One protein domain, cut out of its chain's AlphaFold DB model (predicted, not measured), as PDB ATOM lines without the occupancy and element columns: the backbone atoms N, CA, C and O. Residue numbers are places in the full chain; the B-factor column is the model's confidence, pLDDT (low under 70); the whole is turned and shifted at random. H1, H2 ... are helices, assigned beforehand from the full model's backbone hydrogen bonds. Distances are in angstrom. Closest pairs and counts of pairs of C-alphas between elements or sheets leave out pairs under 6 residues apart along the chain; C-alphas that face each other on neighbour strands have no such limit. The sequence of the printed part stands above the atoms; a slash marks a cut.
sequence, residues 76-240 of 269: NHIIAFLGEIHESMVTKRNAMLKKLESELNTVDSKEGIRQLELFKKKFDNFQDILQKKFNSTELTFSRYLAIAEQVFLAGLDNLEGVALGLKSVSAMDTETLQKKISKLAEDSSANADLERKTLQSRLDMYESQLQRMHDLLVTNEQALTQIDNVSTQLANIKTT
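What this domain is: This is residues 76 to 240 of the 269 residues of an uncharacterized protein of Zooshikella ganghwensis (UniProt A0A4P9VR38). One very long helix, H5, runs nearly the length of a narrow, rod-like model: its later part packs beside H2 and H3 in a four-helix bundle, with H1 on the side away from H5. The first part of H5 reaches beyond the bundle and makes a narrow helical hairpin with short H4. The printed part has 165 residues with five named helices, H1 to H5 in that order, and no named strand: the class is all helix. It is only just loose, close to extended, with a radius of gyration of the C-alphas of 22.6 A and spans of 79 by 29 by 25 A.

Where its parts are: Find C-alpha 190 at (517.750, 233.297, 508.030); from there H5 runs 67.7 A to C-alpha 235 at (490.341, 244.344, 447.157). H3 is residues 139 to 169, 45.3 A; H2 is 110 to 133, 34.6 A; H4 is 174 to 184, 15.2 A. H1, residues 76 to 106, starts at (507.007, 263.012, 441.949), spans 45.0 A and has a kink of 26 degrees near residue 99.

How they stand to each other: H1, H2, H3 and H5 form an up-and-down bundle, each running against the one before it. Look at Val 162 and Met 213, the closest C-alphas of H3 and H5, 5.1 A apart; these helices touch at a shallow tilt of 22 degrees, H5 with residues 206 to 227 alone. H5 touches H2 with residues 217 to 235 alone, closest at C-alphas 126 and 231, 5.6 A. H2 and H3, a hairpin, touch at 4 degrees, closest at C-alphas 112 and 159, 6.2 A. H1 touches H3, closest at C-alphas 104 and 163, 5.4 A, but is apart from H5. H4 and H5 touch, closest at C-alphas 181 and 196, 5.5 A, at a shallow tilt of 32 degrees, only just short of steep. Every O i to N i+4 pair is within hydrogen-bond range in H2, H3, H4 and H5; in H1, 26 of 27 are.

The domain as a whole: The farthest C-alphas, of Ser 189 and Thr 240, are 80.3 A apart. The printed part has no cut, and its four links are tight. Mean pLDDT of the printed part is 83.8; among the 24 residues under 70 are 76 to 86 and 236 to 240.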
ATOM      1  N   ASN A  76     505.803 263.671 442.475       51.75
ATOM      2  CA  ASN A  76     507.007 263.012 441.949       51.75
ATOM      3  C   ASN A  76     508.147 262.961 442.977       51.75
ATOM      4  O   ASN A  76     508.889 261.982 443.026       51.75
ATOM      5  N   HIS A  77     508.283 263.988 443.820       50.75
ATOM      6  CA  HIS A  77     509.331 264.029 444.845       50.75
ATOM      7  C   HIS A  77     509.007 263.140 446.048       50.75
ATOM      8  O   HIS A  77     509.911 262.517 446.606       50.75
ATOM      9  N   ILE A  78     507.728 263.019 446.424       52.59
ATOM     10  CA  ILE A  78     507.307 262.077 447.467       52.59
ATOM     11  C   ILE A  78     507.401 260.634 446.961       52.59
ATOM     12  O   ILE A  78     507.831 259.771 447.716       52.59
ATOM     13  N   ILE A  79     507.079 260.363 445.694       56.28
ATOM     14  CA  ILE A  79     507.267 259.034 445.088       56.28
ATOM     15  C   ILE A  79     508.754 258.668 445.044       56.28
ATOM     16  O   ILE A  79     509.108 257.565 445.444       56.28
ATOM     17  N   ALA A  80     509.632 259.594 444.639       61.06
ATOM     18  CA  ALA A  80     511.078 259.362 444.650       61.06
ATOM     19  C   ALA A  80     511.615 259.104 446.073       61.06
ATOM     20  O   ALA A  80     512.370 258.159 446.284       61.06
ATOM     21  N   PHE A  81     511.169 259.883 447.065       55.94
ATOM     22  CA  PHE A  81     511.525 259.677 448.475       55.94
ATOM     23  C   PHE A  81     510.978 258.354 449.041       55.94
ATOM     24  O   PHE A  81     511.670 257.664 449.788       55.94
ATOM     25  N   LEU A  82     509.753 257.965 448.677       58.31
ATOM     26  CA  LEU A  82     509.171 256.676 449.059       58.31
ATOM     27  C   LEU A  82     509.864 255.503 448.353       58.31
ATOM     28  O   LEU A  82     509.984 254.439 448.956       58.31
ATOM     29  N   GLY A  83     510.365 255.698 447.131       60.78
ATOM     30  CA  GLY A  83     511.188 254.725 446.411       60.78
ATOM     31  C   GLY A  83     512.526 254.466 447.104       60.78
ATOM     32  O   GLY A  83     512.876 253.314 447.343       60.78
ATOM     33  N   GLU A  84     513.228 255.524 447.520       61.81
ATOM     34  CA  GLU A  84     514.485 255.409 448.279       61.81
ATOM     35  C   GLU A  84     514.269 254.728 449.646       61.81
ATOM     36  O   GLU A  84     515.057 253.877 450.066       61.81
ATOM     37  N   ILE A  85     513.153 255.033 450.325       60.97
ATOM     38  CA  ILE A  85     512.754 254.314 451.543       60.97
ATOM     39  C   ILE A  85     512.528 252.831 451.235       60.97
ATOM     40  O   ILE A  85     513.070 251.989 451.950       60.97
ATOM     41  N   HIS A  86     511.779 252.508 450.182       66.56
ATOM     42  CA  HIS A  86     511.441 251.131 449.835       66.56
ATOM     43  C   HIS A  86     512.685 250.265 449.598       66.56
ATOM     44  O   HIS A  86     512.795 249.188 450.180       66.56
ATOM     45  N   GLU A  87     513.680 250.740 448.842       71.62
ATOM     46  CA  GLU A  87     514.909 249.961 448.602       71.62
ATOM     47  C   GLU A  87     515.665 249.621 449.898       71.62
ATOM     48  O   GLU A  87     516.126 248.487 450.102       71.62
ATOM     49  N   SER A  88     515.756 250.591 450.815       71.62
ATOM     50  CA  SER A  88     516.397 250.380 452.116       71.62
ATOM     51  C   SER A  88     515.628 249.373 452.983       71.62
ATOM     52  O   SER A  88     516.235 248.538 453.664       71.62
ATOM     53  N   MET A  89     514.294 249.401 452.914       72.00
ATOM     54  CA  MET A  89     513.422 248.501 453.664       72.00
ATOM     55  C   MET A  89     513.465 247.077 453.107       72.00
ATOM     56  O   MET A  89     513.593 246.144 453.896       72.00
ATOM     57  N   VAL A  90     513.489 246.894 451.783       77.31
ATOM     58  CA  VAL A  90     513.628 245.576 451.136       77.31
ATOM     59  C   VAL A  90     514.931 244.894 451.553       77.31
ATOM     60  O   VAL A  90     514.943 243.705 451.888       77.31
ATOM     61  N   THR A  91     516.030 245.650 451.599       84.19
ATOM     62  CA  THR A  91     517.328 245.125 452.045       84.19
ATOM     63  C   THR A  91     517.274 244.702 453.512       84.19
ATOM     64  O   THR A  91     517.669 243.580 453.849       84.19
ATOM     65  N   LYS A  92     516.733 245.565 454.387       79.81
ATOM     66  CA  LYS A  92     516.552 245.257 455.815       79.81
ATOM     67  C   LYS A  92     515.681 244.012 455.999       79.81
ATOM     68  O   LYS A  92     516.056 243.102 456.735       79.81
ATOM     69  N   ARG A  93     514.560 243.941 455.281       84.88
ATOM     70  CA  ARG A  93     513.602 242.836 455.293       84.88
ATOM     71  C   ARG A  93     514.272 241.506 454.973       84.88
ATOM     72  O   ARG A  93     514.173 240.566 455.755       84.88
ATOM     73  N   ASN A  94     514.983 241.433 453.850       87.44
ATOM     74  CA  ASN A  94     515.627 240.200 453.400       87.44
ATOM     75  C   ASN A  94     516.713 239.733 454.383       87.44
ATOM     76  O   ASN A  94     516.826 238.536 454.657       87.44
ATOM     77  N   ALA A  95     517.479 240.671 454.947       89.00
ATOM     78  CA  ALA A  95     518.479 240.365 455.967       89.00
ATOM     79  C   ALA A  95     517.838 239.804 457.249       89.00
ATOM     80  O   ALA A  95     518.306 238.790 457.772       89.00
ATOM     81  N   MET A  96     516.752 240.423 457.724       87.38
ATOM     82  CA  MET A  96     516.032 239.961 458.914       87.38
ATOM     83  C   MET A  96     515.392 238.592 458.696       87.38
ATOM     84  O   MET A  96     515.583 237.718 459.530       87.38
ATOM     85  N   LEU A  97     514.712 238.362 457.567       90.38
ATOM     86  CA  LEU A  97     514.084 237.070 457.257       90.38
ATOM     87  C   LEU A  97     515.087 235.910 457.319       90.38
ATOM     88  O   LEU A  97     514.833 234.913 457.988       90.38
ATOM     89  N   LYS A  98     516.247 236.065 456.666       89.25
ATOM     90  CA  LYS A  98     517.285 235.026 456.624       89.25
ATOM     91  C   LYS A  98     517.838 234.699 458.013       89.25
ATOM     92  O   LYS A  98     518.103 233.539 458.315       89.25
ATOM     93  N   LYS A  99     518.053 235.725 458.838       93.25
ATOM     94  CA  LYS A  99     518.568 235.572 460.203       93.25
ATOM     95  C   LYS A  99     517.519 234.924 461.112       93.25
ATOM     96  O   LYS A  99     517.803 233.945 461.795       93.25
ATOM     97  N   LEU A 100     516.308 235.465 461.084       94.06
ATOM     98  CA  LEU A 100     515.254 235.168 462.040       94.06
ATOM     99  C   LEU A 100     514.703 233.746 461.897       94.06
ATOM    100  O   LEU A 100     514.398 233.108 462.900       94.06
ATOM    101  N   GLU A 101     514.642 233.215 460.674       92.44
ATOM    102  CA  GLU A 101     514.252 231.823 460.431       92.44
ATOM    103  C   GLU A 101     515.182 230.843 461.170       92.44
ATOM    104  O   GLU A 101     514.720 229.924 461.843       92.44
ATOM    105  N   SER A 102     516.498 231.075 461.130       93.75
ATOM    106  CA  SER A 102     517.467 230.247 461.856       93.75
ATOM    107  C   SER A 102     517.373 230.427 463.375       93.75
ATOM    108  O   SER A 102     517.473 229.446 464.119       93.75
ATOM    109  N   GLU A 103     517.176 231.658 463.850       94.56
ATOM    110  CA  GLU A 103     517.106 231.951 465.284       94.56
ATOM    111  C   GLU A 103     515.864 231.346 465.936       94.56
ATOM    112  O   GLU A 103     515.985 230.721 466.988       94.56
ATOM    113  N   LEU A 104     514.697 231.458 465.294       95.44
ATOM    114  CA  LEU A 104     513.445 230.890 465.794       95.44
ATOM    115  C   LEU A 104     513.462 229.357 465.820       95.44
ATOM    116  O   LEU A 104     512.954 228.766 466.771       95.44
ATOM    117  N   ASN A 105     514.095 228.720 464.829       94.25
ATOM    118  CA  ASN A 105     514.317 227.270 464.830       94.25
ATOM    119  C   ASN A 105     515.236 226.825 465.976       94.25
ATOM    120  O   ASN A 105     514.991 225.801 466.604       94.25
ATOM    121  N   THR A 106     516.275 227.607 466.287       93.88
ATOM    122  CA  THR A 106     517.227 227.281 467.368       93.88
ATOM    123  C   THR A 106     516.554 227.248 468.741       93.88
ATOM    124  O   THR A 106     516.971 226.493 469.616       93.88
ATOM    125  N   VAL A 107     515.519 228.065 468.938       93.81
ATOM    126  CA  VAL A 107     514.756 228.145 470.192       93.81
ATOM    127  C   VAL A 107     513.427 227.374 470.151       93.81
ATOM    128  O   VAL A 107     512.608 227.553 471.046       93.81
ATOM    129  N   ASP A 108     513.202 226.554 469.116       93.69
ATOM    130  CA  ASP A 108     511.981 225.757 468.876       93.69
ATOM    131  C   ASP A 108     510.662 226.554 469.005       93.69
ATOM    132  O   ASP A 108     509.634 226.076 469.494       93.69
ATOM    133  N   SER A 109     510.666 227.815 468.557       94.94
ATOM    134  CA  SER A 109     509.472 228.667 468.597       94.94
ATOM    135  C   SER A 109     508.543 228.372 467.423       94.94
ATOM    136  O   SER A 109     508.535 229.090 466.420       94.94
ATOM    137  N   LYS A 110     507.723 227.325 467.545       95.81
ATOM    138  CA  LYS A 110     506.750 226.931 466.504       95.81
ATOM    139  C   LYS A 110     505.823 228.075 466.100       95.81
ATOM    140  O   LYS A 110     505.581 228.300 464.918       95.81
ATOM    141  N   GLU A 111     505.334 228.818 467.089       95.94
ATOM    142  CA  GLU A 111     504.447 229.955 466.856       95.94
ATOM    143  C   GLU A 111     505.180 231.117 466.170       95.94
ATOM    144  O   GLU A 111     504.659 231.696 465.219       95.94
ATOM    145  N   GLY A 112     506.424 231.409 466.569       96.50
ATOM    146  CA  GLY A 112     507.230 232.429 465.901       96.50
ATOM    147  C   GLY A 112     507.524 232.086 464.437       96.50
ATOM    148  O   GLY A 112     507.422 232.958 463.574       96.50
ATOM    149  N   ILE A 113     507.831 230.816 464.139       97.12
ATOM    150  CA  ILE A 113     508.045 230.328 462.764       97.12
ATOM    151  C   ILE A 113     506.766 230.492 461.936       97.12
ATOM    152  O   ILE A 113     506.807 231.067 460.848       97.12
ATOM    153  N   ARG A 114     505.612 230.073 462.475       97.81
ATOM    154  CA  ARG A 114     504.306 230.242 461.817       97.81
ATOM    155  C   ARG A 114     504.035 231.710 461.480       97.81
ATOM    156  O   ARG A 114     503.642 232.028 460.358       97.81
ATOM    157  N   GLN A 115     504.245 232.616 462.435       97.44
ATOM    158  CA  GLN A 115     504.019 234.046 462.224       97.44
ATOM    159  C   GLN A 115     504.976 234.642 461.184       97.44
ATOM    160  O   GLN A 115     504.542 235.455 460.366       97.44
ATOM    161  N   LEU A 116     506.244 234.215 461.160       97.50
ATOM    162  CA  LEU A 116     507.218 234.628 460.144       97.50
ATOM    163  C   LEU A 116     506.737 234.283 458.727       97.50
ATOM    164  O   LEU A 116     506.751 235.134 457.834       97.50
ATOM    165  N   GLU A 117     506.278 233.048 458.524       96.94
ATOM    166  CA  GLU A 117     505.731 232.591 457.243       96.94
ATOM    167  C   GLU A 117     504.461 233.356 456.854       96.94
ATOM    168  O   GLU A 117     504.292 233.746 455.693       96.94
ATOM    169  N   LEU A 118     503.582 233.620 457.825       96.88
ATOM    170  CA  LEU A 118     502.364 234.390 457.597       96.88
ATOM    171  C   LEU A 118     502.650 235.841 457.222       96.88
ATOM    172  O   LEU A 118     501.999 236.341 456.306       96.88
ATOM    173  N   PHE A 119     503.614 236.504 457.865       93.75
ATOM    174  CA  PHE A 119     504.024 237.852 457.472       93.75
ATOM    175  C   PHE A 119     504.475 237.873 456.013       93.75
ATOM    176  O   PHE A 119     503.964 238.698 455.255       93.75
ATOM    177  N   LYS A 120     505.360 236.948 455.601       95.00
ATOM    178  CA  LYS A 120     505.830 236.826 454.202       95.00
ATOM    179  C   LYS A 120     504.643 236.709 453.247       95.00
ATOM    180  O   LYS A 120     504.428 237.578 452.410       95.00
ATOM    181  N   LYS A 121     503.806 235.692 453.460       96.31
ATOM    182  CA  LYS A 121     502.664 235.399 452.588       96.31
ATOM    183  C   LYS A 121     501.654 236.548 452.522       96.31
ATOM    184  O   LYS A 121     501.164 236.875 451.445       96.31
ATOM    185  N   LYS A 122     501.297 237.146 453.663       90.81
ATOM    186  CA  LYS A 122     500.295 238.224 453.712       90.81
ATOM    187  C   LYS A 122     500.821 239.518 453.110       90.81
ATOM    188  O   LYS A 122     500.052 240.216 452.459       90.81
ATOM    189  N   PHE A 123     502.101 239.828 453.295       88.38
ATOM    190  CA  PHE A 123     502.714 240.999 452.677       88.38
ATOM    191  C   PHE A 123     502.792 240.864 451.156       88.38
ATOM    192  O   PHE A 123     502.398 241.795 450.457       88.38
ATOM    193  N   ASP A 124     503.201 239.698 450.653       93.06
ATOM    194  CA  ASP A 124     503.226 239.424 449.211       93.06
ATOM    195  C   ASP A 124     501.811 239.552 448.615       93.06
ATOM    196  O   ASP A 124     501.594 240.297 447.659       93.06
ATOM    197  N   ASN A 125     500.806 238.943 449.259       90.75
ATOM    198  CA  ASN A 125     499.404 239.079 448.850       90.75
ATOM    199  C   ASN A 125     498.910 240.538 448.885       90.75
ATOM    200  O   ASN A 125     498.177 240.970 447.993       90.75
ATOM    201  N   PHE A 126     499.277 241.297 449.922       85.94
ATOM    202  CA  PHE A 126     498.923 242.711 450.044       85.94
ATOM    203  C   PHE A 126     499.517 243.521 448.889       85.94
ATOM    204  O   PHE A 126     498.810 244.321 448.273       85.94
ATOM    205  N   GLN A 127     500.792 243.291 448.569       86.94
ATOM    206  CA  GLN A 127     501.481 243.948 447.463       86.94
ATOM    207  C   GLN A 127     500.812 243.627 446.120       86.94
ATOM    208  O   GLN A 127     500.548 244.547 445.343       86.94
ATOM    209  N   ASP A 128     500.452 242.366 445.878       88.88
ATOM    210  CA  ASP A 128     499.742 241.943 444.665       88.88
ATOM    211  C   ASP A 128     498.374 242.624 444.520       88.88
ATOM    212  O   ASP A 128     498.006 243.092 443.437       88.88
ATOM    213  N   ILE A 129     497.597 242.699 445.606       81.62
ATOM    214  CA  ILE A 129     496.303 243.399 445.615       81.62
ATOM    215  C   ILE A 129     496.515 244.882 445.321       81.62
ATOM    216  O   ILE A 129     495.797 245.459 444.501       81.62
ATOM    217  N   LEU A 130     497.507 245.497 445.961       80.19
ATOM    218  CA  LEU A 130     497.801 246.912 445.801       80.19
ATOM    219  C   LEU A 130     498.196 247.245 444.353       80.19
ATOM    220  O   LEU A 130     497.652 248.195 443.793       80.19
ATOM    221  N   GLN A 131     499.045 246.427 443.722       85.69
ATOM    222  CA  GLN A 131     499.460 246.580 442.318       85.69
ATOM    223  C   GLN A 131     498.305 246.391 441.326       85.69
ATOM    224  O   GLN A 131     498.265 247.043 440.285       85.69
ATOM    225  N   LYS A 132     497.336 245.523 441.636       83.94
ATOM    226  CA  LYS A 132     496.132 245.346 440.802       83.94
ATOM    227  C   LYS A 132     495.156 246.515 440.911       83.94
ATOM    228  O   LYS A 132     494.320 246.700 440.023       83.94
ATOM    229  N   LYS A 133     495.200 247.260 442.017       76.50
ATOM    230  CA  LYS A 133     494.234 248.322 442.319       76.50
ATOM    231  C   LYS A 133     494.738 249.711 441.967       76.50
ATOM    232  O   LYS A 133     493.935 250.501 441.476       76.50
ATOM    233  N   PHE A 134     496.019 249.981 442.169       72.75
ATOM    234  CA  PHE A 134     496.626 251.292 441.965       72.75
ATOM    235  C   PHE A 134     497.826 251.179 441.030       72.75
ATOM    236  O   PHE A 134     498.541 250.177 441.050       72.75
ATOM    237  N   ASN A 135     498.080 252.220 440.238       75.38
ATOM    238  CA  ASN A 135     499.330 252.326 439.496       75.38
ATOM    239  C   ASN A 135     500.491 252.577 440.475       75.38
ATOM    240  O   ASN A 135     500.348 253.325 441.442       75.38
ATOM    241  N   SER A 136     501.656 251.978 440.224       73.44
ATOM    242  CA  SER A 136     502.852 252.144 441.058       73.44
ATOM    243  C   SER A 136     503.376 253.583 441.106       73.44
ATOM    244  O   SER A 136     504.112 253.935 442.028       73.44
ATOM    245  N   THR A 137     502.972 254.426 440.152       70.56
ATOM    246  CA  THR A 137     503.265 255.867 440.124       70.56
ATOM    247  C   THR A 137     502.269 256.711 440.922       70.56
ATOM    248  O   THR A 137     502.423 257.926 441.003       70.56
ATOM    249  N   GLU A 138     501.235 256.117 441.523       67.50
ATOM    250  CA  GLU A 138     500.298 256.852 442.374       67.50
ATOM    251  C   GLU A 138     500.838 256.995 443.800       67.50
ATOM    252  O   GLU A 138     501.244 256.027 444.441       67.50
ATOM    253  N   LEU A 139     500.729 258.196 444.372       66.06
ATOM    254  CA  LEU A 139     501.126 258.452 445.761       66.06
ATOM    255  C   LEU A 139     500.420 257.514 446.767       66.06
ATOM    256  O   LEU A 139     500.999 257.130 447.784       66.06
ATOM    257  N   THR A 140     499.167 257.140 446.499       67.62
ATOM    258  CA  THR A 140     498.397 256.211 447.341       67.62
ATOM    259  C   THR A 140     499.025 254.818 447.369       67.62
ATOM    260  O   THR A 140     499.124 254.234 448.450       67.62
ATOM    261  N   PHE A 141     499.507 254.324 446.222       74.88
ATOM    262  CA  PHE A 141     500.238 253.060 446.130       74.88
ATOM    263  C   PHE A 141     501.476 253.102 447.030       74.88
ATOM    264  O   PHE A 141     501.599 252.304 447.960       74.88
ATOM    265  N   SER A 142     502.350 254.091 446.826       70.38
ATOM    266  CA  SER A 142     503.609 254.190 447.570       70.38
ATOM    267  C   SER A 142     503.381 254.332 449.081       70.38
ATOM    268  O   SER A 142     504.113 253.751 449.879       70.38
ATOM    269  N   ARG A 143     502.338 255.063 449.499       68.75
ATOM    270  CA  ARG A 143     502.005 255.242 450.922       68.75
ATOM    271  C   ARG A 143     501.509 253.960 451.582       68.75
ATOM    272  O   ARG A 143     501.935 253.663 452.696       68.75
ATOM    273  N   TYR A 144     500.609 253.219 450.940       72.81
ATOM    274  CA  TYR A 144     500.101 251.968 451.507       72.81
ATOM    275  C   TYR A 144     501.166 250.879 451.544       72.81
ATOM    276  O   TYR A 144     501.268 250.187 452.557       72.81
ATOM    277  N   LEU A 145     502.006 250.790 450.509       78.06
ATOM    278  CA  LEU A 145     503.144 249.875 450.501       78.06
ATOM    279  C   LEU A 145     504.113 250.182 451.653       78.06
ATOM    280  O   LEU A 145     504.439 249.286 452.424       78.06
ATOM    281  N   ALA A 146     504.496 251.451 451.830       72.56
ATOM    282  CA  ALA A 146     505.409 251.855 452.899       72.56
ATOM    283  C   ALA A 146     504.853 251.562 454.305       72.56
ATOM    284  O   ALA A 146     505.593 251.113 455.178       72.56
ATOM    285  N   ILE A 147     503.553 251.787 454.539       72.38
ATOM    286  CA  ILE A 147     502.915 251.471 455.828       72.38
ATOM    287  C   ILE A 147     502.907 249.959 456.073       72.38
ATOM    288  O   ILE A 147     503.292 249.518 457.154       72.38
ATOM    289  N   ALA A 148     502.503 249.160 455.081       73.44
ATOM    290  CA  ALA A 148     502.504 247.704 455.205       73.44
ATOM    291  C   ALA A 148     503.917 247.162 455.465       73.44
ATOM    292  O   ALA A 148     504.098 246.259 456.279       73.44
ATOM    293  N   GLU A 149     504.929 247.754 454.833       79.38
ATOM    294  CA  GLU A 149     506.327 247.365 455.003       79.38
ATOM    295  C   GLU A 149     506.863 247.732 456.394       79.38
ATOM    296  O   GLU A 149     507.574 246.945 457.016       79.38
ATOM    297  N   GLN A 150     506.455 248.875 456.948       77.38
ATOM    298  CA  GLN A 150     506.753 249.221 458.341       77.38
ATOM    299  C   GLN A 150     506.111 248.247 459.332       77.38
ATOM    300  O   GLN A 150     506.768 247.845 460.292       77.38
ATOM    301  N   VAL A 151     504.855 247.852 459.103       76.38
ATOM    302  CA  VAL A 151     504.169 246.855 459.942       76.38
ATOM    303  C   VAL A 151     504.874 245.503 459.849       76.38
ATOM    304  O   VAL A 151     505.104 244.868 460.876       76.38
ATOM    305  N   PHE A 152     505.280 245.093 458.647       82.00
ATOM    306  CA  PHE A 152     506.056 243.875 458.432       82.00
ATOM    307  C   PHE A 152     507.362 243.887 459.229       82.00
ATOM    308  O   PHE A 152     507.652 242.950 459.968       82.00
ATOM    309  N   LEU A 153     508.143 244.965 459.113       83.94
ATOM    310  CA  LEU A 153     509.421 245.094 459.810       83.94
ATOM    311  C   LEU A 153     509.247 245.146 461.330       83.94
ATOM    312  O   LEU A 153     510.026 244.514 462.035       83.94
ATOM    313  N   ALA A 154     508.215 245.827 461.832       81.12
ATOM    314  CA  ALA A 154     507.888 245.812 463.257       81.12
ATOM    315  C   ALA A 154     507.510 244.400 463.741       81.12
ATOM    316  O   ALA A 154     507.917 243.991 464.827       81.12
ATOM    317  N   GLY A 155     506.789 243.632 462.917       82.44
ATOM    318  CA  GLY A 155     506.493 242.227 463.184       82.44
ATOM    319  C   GLY A 155     507.754 241.365 463.278       82.44
ATOM    320  O   GLY A 155     507.883 240.553 464.195       82.44
ATOM    321  N   LEU A 156     508.722 241.588 462.383       92.38
ATOM    322  CA  LEU A 156     510.024 240.919 462.443       92.38
ATOM    323  C   LEU A 156     510.846 241.332 463.670       92.38
ATOM    324  O   LEU A 156     511.437 240.462 464.304       92.38
ATOM    325  N   ASP A 157     510.862 242.619 464.027       89.69
ATOM    326  CA  ASP A 157     511.540 243.114 465.236       89.69
ATOM    327  C   ASP A 157     510.940 242.444 466.499       89.69
ATOM    328  O   ASP A 157     511.670 242.030 467.404       89.69
ATOM    329  N   ASN A 158     509.613 242.258 466.550       91.06
ATOM    330  CA  ASN A 158     508.946 241.530 467.636       91.06
ATOM    331  C   ASN A 158     509.368 240.054 467.686       91.06
ATOM    332  O   ASN A 158     509.654 239.535 468.764       91.06
ATOM    333  N   LEU A 159     509.436 239.378 466.535       97.06
ATOM    334  CA  LEU A 159     509.888 237.986 466.458       97.06
ATOM    335  C   LEU A 159     511.364 237.830 466.851       97.06
ATOM    336  O   LEU A 159     511.714 236.852 467.510       97.06
ATOM    337  N   GLU A 160     512.223 238.792 466.509       95.94
ATOM    338  CA  GLU A 160     513.609 238.835 466.993       95.94
ATOM    339  C   GLU A 160     513.639 238.975 468.523       95.94
ATOM    340  O   GLU A 160     514.374 238.256 469.203       95.94
ATOM    341  N   GLY A 161     512.773 239.824 469.085       94.25
ATOM    342  CA  GLY A 161     512.572 239.932 470.531       94.25
ATOM    343  C   GLY A 161     512.153 238.610 471.184       94.25
ATOM    344  O   GLY A 161     512.682 238.255 472.237       94.25
ATOM    345  N   VAL A 162     511.262 237.848 470.542       96.75
ATOM    346  CA  VAL A 162     510.857 236.504 470.992       96.75
ATOM    347  C   VAL A 162     512.035 235.532 470.948       96.75
ATOM    348  O   VAL A 162     512.275 234.831 471.931       96.75
ATOM    349  N   ALA A 163     512.789 235.500 469.848       96.19
ATOM    350  CA  ALA A 163     513.931 234.601 469.697       96.19
ATOM    351  C   ALA A 163     515.013 234.874 470.754       96.19
ATOM    352  O   ALA A 163     515.487 233.952 471.422       96.19
ATOM    353  N   LEU A 164     515.363 236.147 470.961       94.12
ATOM    354  CA  LEU A 164     516.325 236.565 471.981       94.12
ATOM    355  C   LEU A 164     515.820 236.281 473.400       94.12
ATOM    356  O   LEU A 164     516.595 235.820 474.238       94.12
ATOM    357  N   GLY A 165     514.532 236.517 473.660       93.50
ATOM    358  CA  GLY A 165     513.891 236.211 474.937       93.50
ATOM    359  C   GLY A 165     513.945 234.718 475.267       93.50
ATOM    360  O   GLY A 165     514.469 234.354 476.319       93.50
ATOM    361  N   LEU A 166     513.509 233.852 474.338       94.19
ATOM    362  CA  LEU A 166     513.534 232.389 474.511       94.19
ATOM    363  C   LEU A 166     514.961 231.900 474.737       94.19
ATOM    364  O   LEU A 166     515.216 231.125 475.657       94.19
ATOM    365  N   LYS A 167     515.911 232.401 473.942       92.81
ATOM    366  CA  LYS A 167     517.327 232.053 474.080       92.81
ATOM    367  C   LYS A 167     517.905 232.475 475.430       92.81
ATOM    368  O   LYS A 167     518.745 231.772 475.980       92.81
ATOM    369  N   SER A 168     517.477 233.616 475.973       90.62
ATOM    370  CA  SER A 168     517.943 234.090 477.280       90.62
ATOM    371  C   SER A 168     517.464 233.205 478.430       90.62
ATOM    372  O   SER A 168     518.144 233.140 479.453       90.62
ATOM    373  N   VAL A 169     516.303 232.562 478.293       90.19
ATOM    374  CA  VAL A 169     515.711 231.735 479.355       90.19
ATOM    375  C   VAL A 169     515.928 230.235 479.152       90.19
ATOM    376  O   VAL A 169     515.716 229.461 480.082       90.19
ATOM    377  N   SER A 170     516.412 229.804 477.982       86.38
ATOM    378  CA  SER A 170     516.566 228.385 477.630       86.38
ATOM    379  C   SER A 170     517.574 227.620 478.494       86.38
ATOM    380  O   SER A 170     517.540 226.397 478.532       86.38
ATOM    381  N   ALA A 171     518.490 228.318 479.172       82.31
ATOM    382  CA  ALA A 171     519.474 227.707 480.068       82.31
ATOM    383  C   ALA A 171     518.970 227.539 481.517       82.31
ATOM    384  O   ALA A 171     519.700 227.014 482.359       82.31
ATOM    385  N   MET A 172     517.761 228.015 481.839       82.88
ATOM    386  CA  MET A 172     517.214 227.951 483.196       82.88
ATOM    387  C   MET A 172     516.435 226.651 483.422       82.88
ATOM    388  O   MET A 172     515.409 226.419 482.791       82.88
ATOM    389  N   ASP A 173     516.889 225.838 484.378       83.69
ATOM    390  CA  ASP A 173     516.156 224.668 484.874       83.69
ATOM    391  C   ASP A 173     515.152 225.095 485.958       83.69
ATOM    392  O   ASP A 173     515.469 225.194 487.151       83.69
ATOM    393  N   THR A 174     513.933 225.410 485.523       86.31
ATOM    394  CA  THR A 174     512.848 225.868 486.400       86.31
ATOM    395  C   THR A 174     512.330 224.771 487.326       86.31
ATOM    396  O   THR A 174     511.936 225.075 488.451       86.31
ATOM    397  N   GLU A 175     512.397 223.503 486.918       87.44
ATOM    398  CA  GLU A 175     511.950 222.373 487.734       87.44
ATOM    399  C   GLU A 175     512.867 222.186 488.949       87.44
ATOM    400  O   GLU A 175     512.404 222.056 490.088       87.44
ATOM    401  N   THR A 176     514.182 222.243 488.736       86.75
ATOM    402  CA  THR A 176     515.158 222.185 489.832       86.75
ATOM    403  C   THR A 176     515.075 223.422 490.727       86.75
ATOM    404  O   THR A 176     515.168 223.291 491.952       86.75
ATOM    405  N   LEU A 177     514.848 224.612 490.154       88.88
ATOM    406  CA  LEU A 177     514.627 225.846 490.921       88.88
ATOM    407  C   LEU A 177     513.412 225.722 491.848       88.88
ATOM    408  O   LEU A 177     513.541 225.964 493.048       88.88
ATOM    409  N   GLN A 178     512.264 225.285 491.325       90.56
ATOM    410  CA  GLN A 178     511.035 225.108 492.105       90.56
ATOM    411  C   GLN A 178     511.204 224.051 493.199       90.56
ATOM    412  O   GLN A 178     510.866 224.305 494.354       90.56
ATOM    413  N   LYS A 179     511.815 222.898 492.889       92.19
ATOM    414  CA  LYS A 179     512.122 221.864 493.895       92.19
ATOM    415  C   LYS A 179     512.994 222.405 495.027       92.19
ATOM    416  O   LYS A 179     512.780 222.055 496.188       92.19
ATOM    417  N   LYS A 180     513.983 223.248 494.708       91.25
ATOM    418  CA  LYS A 180     514.878 223.844 495.707       91.25
ATOM    419  C   LYS A 180     514.160 224.886 496.567       91.25
ATOM    420  O   LYS A 180     514.343 224.876 497.779       91.25
ATOM    421  N   ILE A 181     513.304 225.714 495.964       91.88
ATOM    422  CA  ILE A 181     512.441 226.665 496.681       91.88
ATOM    423  C   ILE A 181     511.541 225.928 497.680       91.88
ATOM    424  O   ILE A 181     511.495 226.318 498.845       91.88
ATOM    425  N   SER A 182     510.887 224.839 497.259       91.19
ATOM    426  CA  SER A 182     510.006 224.054 498.133       91.19
ATOM    427  C   SER A 182     510.757 223.425 499.307       91.19
ATOM    428  O   SER A 182     510.283 223.499 500.433       91.19
ATOM    429  N   LYS A 183     511.956 222.871 499.079       91.25
ATOM    430  CA  LYS A 183     512.787 222.316 500.165       91.25
ATOM    431  C   LYS A 183     513.233 223.378 501.169       91.25
ATOM    432  O   LYS A 183     513.240 223.124 502.365       91.25
ATOM    433  N   LEU A 184     513.595 224.569 500.691       90.81
ATOM    434  CA  LEU A 184     514.000 225.681 501.555       90.81
ATOM    435  C   LEU A 184     512.827 226.280 502.343       90.81
ATOM    436  O   LEU A 184     513.063 226.997 503.305       90.81
ATOM    437  N   ALA A 185     511.574 225.999 501.968       86.69
ATOM    438  CA  ALA A 185     510.407 226.454 502.720       86.69
ATOM    439  C   ALA A 185     510.232 225.724 504.066       86.69
ATOM    440  O   ALA A 185     509.545 226.236 504.946       86.69
ATOM    441  N   GLU A 186     510.853 224.552 504.229       90.19
ATOM    442  CA  GLU A 186     510.826 223.762 505.467       90.19
ATOM    443  C   GLU A 186     511.916 224.197 506.470       90.19
ATOM    444  O   GLU A 186     511.836 223.864 507.652       90.19
ATOM    445  N   ASP A 187     512.916 224.971 506.028       88.94
ATOM    446  CA  ASP A 187     514.015 225.484 506.855       88.94
ATOM    447  C   ASP A 187     513.745 226.940 507.278       88.94
ATOM    448  O   ASP A 187     513.675 227.847 506.453       88.94
ATOM    449  N   SER A 188     513.603 227.173 508.589       85.25
ATOM    450  CA  SER A 188     513.331 228.501 509.170       85.25
ATOM    451  C   SER A 188     514.590 229.340 509.439       85.25
ATOM    452  O   SER A 188     514.524 230.351 510.146       85.25
ATOM    453  N   SER A 189     515.760 228.927 508.948       91.44
ATOM    454  CA  SER A 189     516.998 229.689 509.116       91.44
ATOM    455  C   SER A 189     517.019 230.956 508.249       91.44
ATOM    456  O   SER A 189     516.564 230.979 507.106       91.44
ATOM    457  N   ALA A 190     517.630 232.030 508.763       87.25
ATOM    458  CA  ALA A 190     517.750 233.297 508.030       87.25
ATOM    459  C   ALA A 190     518.506 233.155 506.689       87.25
ATOM    460  O   ALA A 190     518.241 233.895 505.739       87.25
ATOM    461  N   ASN A 191     519.432 232.193 506.597       89.38
ATOM    462  CA  ASN A 191     520.159 231.888 505.364       89.38
ATOM    463  C   ASN A 191     519.263 231.186 504.334       89.38
ATOM    464  O   ASN A 191     519.296 231.561 503.161       89.38
ATOM    465  N   ALA A 192     518.436 230.225 504.765       90.06
ATOM    466  CA  ALA A 192     517.467 229.563 503.893       90.06
ATOM    467  C   ALA A 192     516.433 230.555 503.346       90.06
ATOM    468  O   ALA A 192     516.111 230.526 502.156       90.06
ATOM    469  N   ASP A 193     515.992 231.509 504.170       90.62
ATOM    470  CA  ASP A 193     515.096 232.584 503.742       90.62
ATOM    471  C   ASP A 193     515.708 233.488 502.663       90.62
ATOM    472  O   ASP A 193     515.034 233.854 501.692       90.62
ATOM    473  N   LEU A 194     516.985 233.853 502.806       92.31
ATOM    474  CA  LEU A 194     517.694 234.681 501.829       92.31
ATOM    475  C   LEU A 194     517.931 233.928 500.512       92.31
ATOM    476  O   LEU A 194     517.733 234.492 499.427       92.31
ATOM    477  N   GLU A 195     518.305 232.649 500.594       93.44
ATOM    478  CA  GLU A 195     518.461 231.793 499.419       93.44
ATOM    479  C   GLU A 195     517.123 231.620 498.688       93.44
ATOM    480  O   GLU A 195     517.047 231.864 497.481       93.44
ATOM    481  N   ARG A 196     516.044 231.315 499.415       93.19
ATOM    482  CA  ARG A 196     514.688 231.184 498.864       93.19
ATOM    483  C   ARG A 196     514.246 232.445 498.126       93.19
ATOM    484  O   ARG A 196     513.795 232.347 496.988       93.19
ATOM    485  N   LYS A 197     514.424 233.632 498.722       93.25
ATOM    486  CA  LYS A 197     514.098 234.917 498.069       93.25
ATOM    487  C   LYS A 197     514.877 235.126 496.771       93.25
ATOM    488  O   LYS A 197     514.315 235.592 495.783       93.25
ATOM    489  N   THR A 198     516.156 234.759 496.757       93.25
ATOM    490  CA  THR A 198     517.004 234.876 495.562       93.25
ATOM    491  C   THR A 198     516.521 233.952 494.442       93.25
ATOM    492  O   THR A 198     516.460 234.364 493.283       93.25
ATOM    493  N   LEU A 199     516.162 232.709 494.774       93.25
ATOM    494  CA  LEU A 199     515.636 231.745 493.806       93.25
ATOM    495  C   LEU A 199     514.254 232.157 493.287       93.25
ATOM    496  O   LEU A 199     514.021 232.061 492.084       93.25
ATOM    497  N   GLN A 200     513.384 232.677 494.157       93.19
ATOM    498  CA  GLN A 200     512.078 233.204 493.763       93.19
ATOM    499  C   GLN A 200     512.227 234.362 492.772       93.19
ATOM    500  O   GLN A 200     511.643 234.319 491.699       93.19
ATOM    501  N   SER A 201     513.103 235.332 493.056       92.50
ATOM    502  CA  SER A 201     513.351 236.449 492.136       92.50
ATOM    503  C   SER A 201     513.823 235.983 490.753       92.50
ATOM    504  O   SER A 201     513.448 236.581 489.747       92.50
ATOM    505  N   ARG A 202     514.615 234.903 490.675       91.00
ATOM    506  CA  ARG A 202     515.008 234.309 489.387       91.00
ATOM    507  C   ARG A 202     513.822 233.681 488.655       91.00
ATOM    508  O   ARG A 202     513.738 233.833 487.440       91.00
ATOM    509  N   LEU A 203     512.936 232.986 489.368       92.44
ATOM    510  CA  LEU A 203     511.728 232.402 488.783       92.44
ATOM    511  C   LEU A 203     510.787 233.497 488.262       92.44
ATOM    512  O   LEU A 203     510.361 233.432 487.114       92.44
ATOM    513  N   ASP A 204     510.576 234.555 489.044       92.12
ATOM    514  CA  ASP A 204     509.743 235.694 488.646       92.12
ATOM    515  C   ASP A 204     510.302 236.377 487.381       92.12
ATOM    516  O   ASP A 204     509.559 236.748 486.470       92.12
ATOM    517  N   MET A 205     511.633 236.513 487.279       91.12
ATOM    518  CA  MET A 205     512.287 237.032 486.070       91.12
ATOM    519  C   MET A 205     512.059 236.132 484.852       91.12
ATOM    520  O   MET A 205     511.828 236.643 483.756       91.12
ATOM    521  N   TYR A 206     512.130 234.811 485.028       92.56
ATOM    522  CA  TYR A 206     511.861 233.842 483.965       92.56
ATOM    523  C   TYR A 206     510.416 233.955 483.464       92.56
ATOM    524  O   TYR A 206     510.186 234.111 482.263       92.56
ATOM    525  N   GLU A 207     509.449 233.950 484.383       92.94
ATOM    526  CA  GLU A 207     508.022 234.057 484.068       92.94
ATOM    527  C   GLU A 207     507.696 235.390 483.387       92.94
ATOM    528  O   GLU A 207     506.994 235.420 482.375       92.94
ATOM    529  N   SER A 208     508.279 236.491 483.870       93.19
ATOM    530  CA  SER A 208     508.118 237.811 483.256       93.19
ATOM    531  C   SER A 208     508.632 237.855 481.813       93.19
ATOM    532  O   SER A 208     508.000 238.485 480.960       93.19
ATOM    533  N   GLN A 209     509.743 237.174 481.511       93.12
ATOM    534  CA  GLN A 209     510.240 237.096 480.137       93.12
ATOM    535  C   GLN A 209     509.307 236.280 479.248       93.12
ATOM    536  O   GLN A 209     508.946 236.756 478.171       93.12
ATOM    537  N   LEU A 210     508.851 235.109 479.706       94.50
ATOM    538  CA  LEU A 210     507.889 234.307 478.948       94.50
ATOM    539  C   LEU A 210     506.606 235.085 478.649       94.50
ATOM    540  O   LEU A 210     506.139 235.073 477.509       94.50
ATOM    541  N   GLN A 211     506.082 235.814 479.637       95.88
ATOM    542  CA  GLN A 211     504.906 236.657 479.446       95.88
ATOM    543  C   GLN A 211     505.161 237.741 478.396       95.88
ATOM    544  O   GLN A 211     504.378 237.900 477.464       95.88
ATOM    545  N   ARG A 212     506.297 238.441 478.479       94.94
ATOM    546  CA  ARG A 212     506.658 239.466 477.494       94.94
ATOM    547  C   ARG A 212     506.717 238.900 476.076       94.94
ATOM    548  O   ARG A 212     506.308 239.559 475.124       94.94
ATOM    549  N   MET A 213     507.253 237.698 475.917       95.69
ATOM    550  CA  MET A 213     507.372 237.051 474.611       95.69
ATOM    551  C   MET A 213     506.010 236.616 474.077       95.69
ATOM    552  O   MET A 213     505.753 236.756 472.883       95.69
ATOM    553  N   HIS A 214     505.116 236.166 474.958       97.00
ATOM    554  CA  HIS A 214     503.720 235.932 474.611       97.00
ATOM    555  C   HIS A 214     503.034 237.219 474.123       97.00
ATOM    556  O   HIS A 214     502.420 237.214 473.058       97.00
ATOM    557  N   ASP A 215     503.215 238.340 474.823       93.50
ATOM    558  CA  ASP A 215     502.623 239.629 474.440       93.50
ATOM    559  C   ASP A 215     503.118 240.113 473.060       93.50
ATOM    560  O   ASP A 215     502.345 240.661 472.265       93.50
ATOM    561  N   LEU A 216     504.397 239.874 472.736       91.19
ATOM    562  CA  LEU A 216     504.960 240.158 471.410       91.19
ATOM    563  C   LEU A 216     504.288 239.319 470.313       91.19
ATOM    564  O   LEU A 216     503.923 239.859 469.266       91.19
ATOM    565  N   LEU A 217     504.077 238.021 470.556       95.06
ATOM    566  CA  LEU A 217     503.381 237.131 469.618       95.06
ATOM    567  C   LEU A 217     501.910 237.534 469.435       95.06
ATOM    568  O   LEU A 217     501.412 237.528 468.309       95.06
ATOM    569  N   VAL A 218     501.222 237.939 470.504       90.75
ATOM    570  CA  VAL A 218     499.836 238.440 470.432       90.75
ATOM    571  C   VAL A 218     499.763 239.737 469.625       90.75
ATOM    572  O   VAL A 218     498.890 239.889 468.769       90.75
ATOM    573  N   THR A 219     500.705 240.657 469.842       80.44
ATOM    574  CA  THR A 219     500.798 241.912 469.076       80.44
ATOM    575  C   THR A 219     501.004 241.636 467.583       80.44
ATOM    576  O   THR A 219     500.399 242.290 466.731       80.44
ATOM    577  N   ASN A 220     501.814 240.633 467.249       90.56
ATOM    578  CA  ASN A 220     502.005 240.203 465.868       90.56
ATOM    579  C   ASN A 220     500.737 239.619 465.246       90.56
ATOM    580  O   ASN A 220     500.417 239.959 464.109       90.56
ATOM    581  N   GLU A 221     499.980 238.803 465.977       92.38
ATOM    582  CA  GLU A 221     498.718 238.248 465.475       92.38
ATOM    583  C   GLU A 221     497.693 239.356 465.173       92.38
ATOM    584  O   GLU A 221     497.008 239.333 464.143       92.38
ATOM    585  N   GLN A 222     497.645 240.393 466.016       71.00
ATOM    586  CA  GLN A 222     496.841 241.589 465.755       71.00
ATOM    587  C   GLN A 222     497.292 242.299 464.475       71.00
ATOM    588  O   GLN A 222     496.453 242.659 463.648       71.00
ATOM    589  N   ALA A 223     498.600 242.472 464.274       72.69
ATOM    590  CA  ALA A 223     499.144 243.087 463.064       72.69
ATOM    591  C   ALA A 223     498.812 242.273 461.798       72.69
ATOM    592  O   ALA A 223     498.346 242.846 460.812       72.69
ATOM    593  N   LEU A 224     498.976 240.947 461.837       78.75
ATOM    594  CA  LEU A 224     498.616 240.035 460.742       78.75
ATOM    595  C   LEU A 224     497.125 240.142 460.389       78.75
ATOM    596  O   LEU A 224     496.776 240.236 459.211       78.75
ATOM    597  N   THR A 225     496.258 240.214 461.402       75.44
ATOM    598  CA  THR A 225     494.810 240.414 461.225       75.44
ATOM    599  C   THR A 225     494.500 241.767 460.581       75.44
ATOM    600  O   THR A 225     493.650 241.865 459.695       75.44
ATOM    601  N   GLN A 226     495.196 242.833 460.987       71.00
ATOM    602  CA  GLN A 226     495.014 244.148 460.369       71.00
ATOM    603  C   GLN A 226     495.465 244.166 458.905       71.00
ATOM    604  O   GLN A 226     494.785 244.773 458.078       71.00
ATOM    605  N   ILE A 227     496.546 243.461 458.552       72.56
ATOM    606  CA  ILE A 227     496.966 243.312 457.149       72.56
ATOM    607  C   ILE A 227     495.862 242.631 456.326       72.56
ATOM    608  O   ILE A 227     495.550 243.111 455.236       72.56
ATOM    609  N   ASP A 228     495.222 241.574 456.835       75.12
ATOM    610  CA  ASP A 228     494.106 240.913 456.137       75.12
ATOM    611  C   ASP A 228     492.893 241.836 455.967       75.12
ATOM    612  O   ASP A 228     492.298 241.905 454.885       75.12
ATOM    613  N   ASN A 229     492.533 242.570 457.024       63.22
ATOM    614  CA  ASN A 229     491.411 243.507 456.998       63.22
ATOM    615  C   ASN A 229     491.631 244.596 455.947       63.22
ATOM    616  O   ASN A 229     490.752 244.846 455.118       63.22
ATOM    617  N   VAL A 230     492.814 245.216 455.941       67.31
ATOM    618  CA  VAL A 230     493.149 246.245 454.952       67.31
ATOM    619  C   VAL A 230     493.234 245.630 453.553       67.31
ATOM    620  O   VAL A 230     492.673 246.203 452.625       67.31
ATOM    621  N   SER A 231     493.827 244.443 453.387       72.88
ATOM    622  CA  SER A 231     493.862 243.728 452.098       72.88
ATOM    623  C   SER A 231     492.459 243.507 451.529       72.88
ATOM    624  O   SER A 231     492.207 243.778 450.354       72.88
ATOM    625  N   THR A 232     491.520 243.078 452.376       72.69
ATOM    626  CA  THR A 232     490.112 242.864 452.009       72.69
ATOM    627  C   THR A 232     489.435 244.176 451.612       72.69
ATOM    628  O   THR A 232     488.724 244.236 450.609       72.69
ATOM    629  N   GLN A 233     489.686 245.258 452.355       68.06
ATOM    630  CA  GLN A 233     489.166 246.582 452.012       68.06
ATOM    631  C   GLN A 233     489.723 247.079 450.675       68.06
ATOM    632  O   GLN A 233     488.945 247.518 449.829       68.06
ATOM    633  N   LEU A 234     491.035 246.949 450.444       69.62
ATOM    634  CA  LEU A 234     491.686 247.325 449.184       69.62
ATOM    635  C   LEU A 234     491.143 246.515 448.000       69.62
ATOM    636  O   LEU A 234     490.863 247.080 446.941       69.62
ATOM    637  N   ALA A 235     490.924 245.210 448.181       71.56
ATOM    638  CA  ALA A 235     490.341 244.344 447.157       71.56
ATOM    639  C   ALA A 235     488.936 244.809 446.723       71.56
ATOM    640  O   ALA A 235     488.586 244.707 445.542       71.56
ATOM    641  N   ASN A 236     488.170 245.391 447.648       68.19
ATOM    642  CA  ASN A 236     486.819 245.902 447.407       68.19
ATOM    643  C   ASN A 236     486.776 247.331 446.841       68.19
ATOM    644  O   ASN A 236     485.702 247.797 446.453       68.19
ATOM    645  N   ILE A 237     487.914 248.029 446.738       66.69
ATOM    646  CA  ILE A 237     487.951 249.350 446.104       66.69
ATOM    647  C   ILE A 237     487.610 249.200 444.617       66.69
ATOM    648  O   ILE A 237     488.237 248.434 443.869       66.69
ATOM    649  N   LYS A 238     486.602 249.965 444.186       62.03
ATOM    650  CA  LYS A 238     486.245 250.157 442.779       62.03
ATOM    651  C   LYS A 238     487.248 251.134 442.161       62.03
ATOM    652  O   LYS A 238     487.062 252.342 442.237       62.03
ATOM    653  N   THR A 239     488.336 250.614 441.605       60.16
ATOM    654  CA  THR A 239     489.306 251.408 440.836       60.16
ATOM    655  C   THR A 239     488.986 251.340 439.343       60.16
ATOM    656  O   THR A 239     488.051 250.651 438.933       60.16
ATOM    657  N   THR A 240     489.726 252.076 438.518       50.50
ATOM    658  CA  THR A 240     489.506 252.225 437.069       50.50
ATOM    659  C   THR A 240     489.391 250.883 436.325       50.50
ATOM    660  O   THR A 240     488.603 250.769 435.389       50.50
TER     661      THR A 240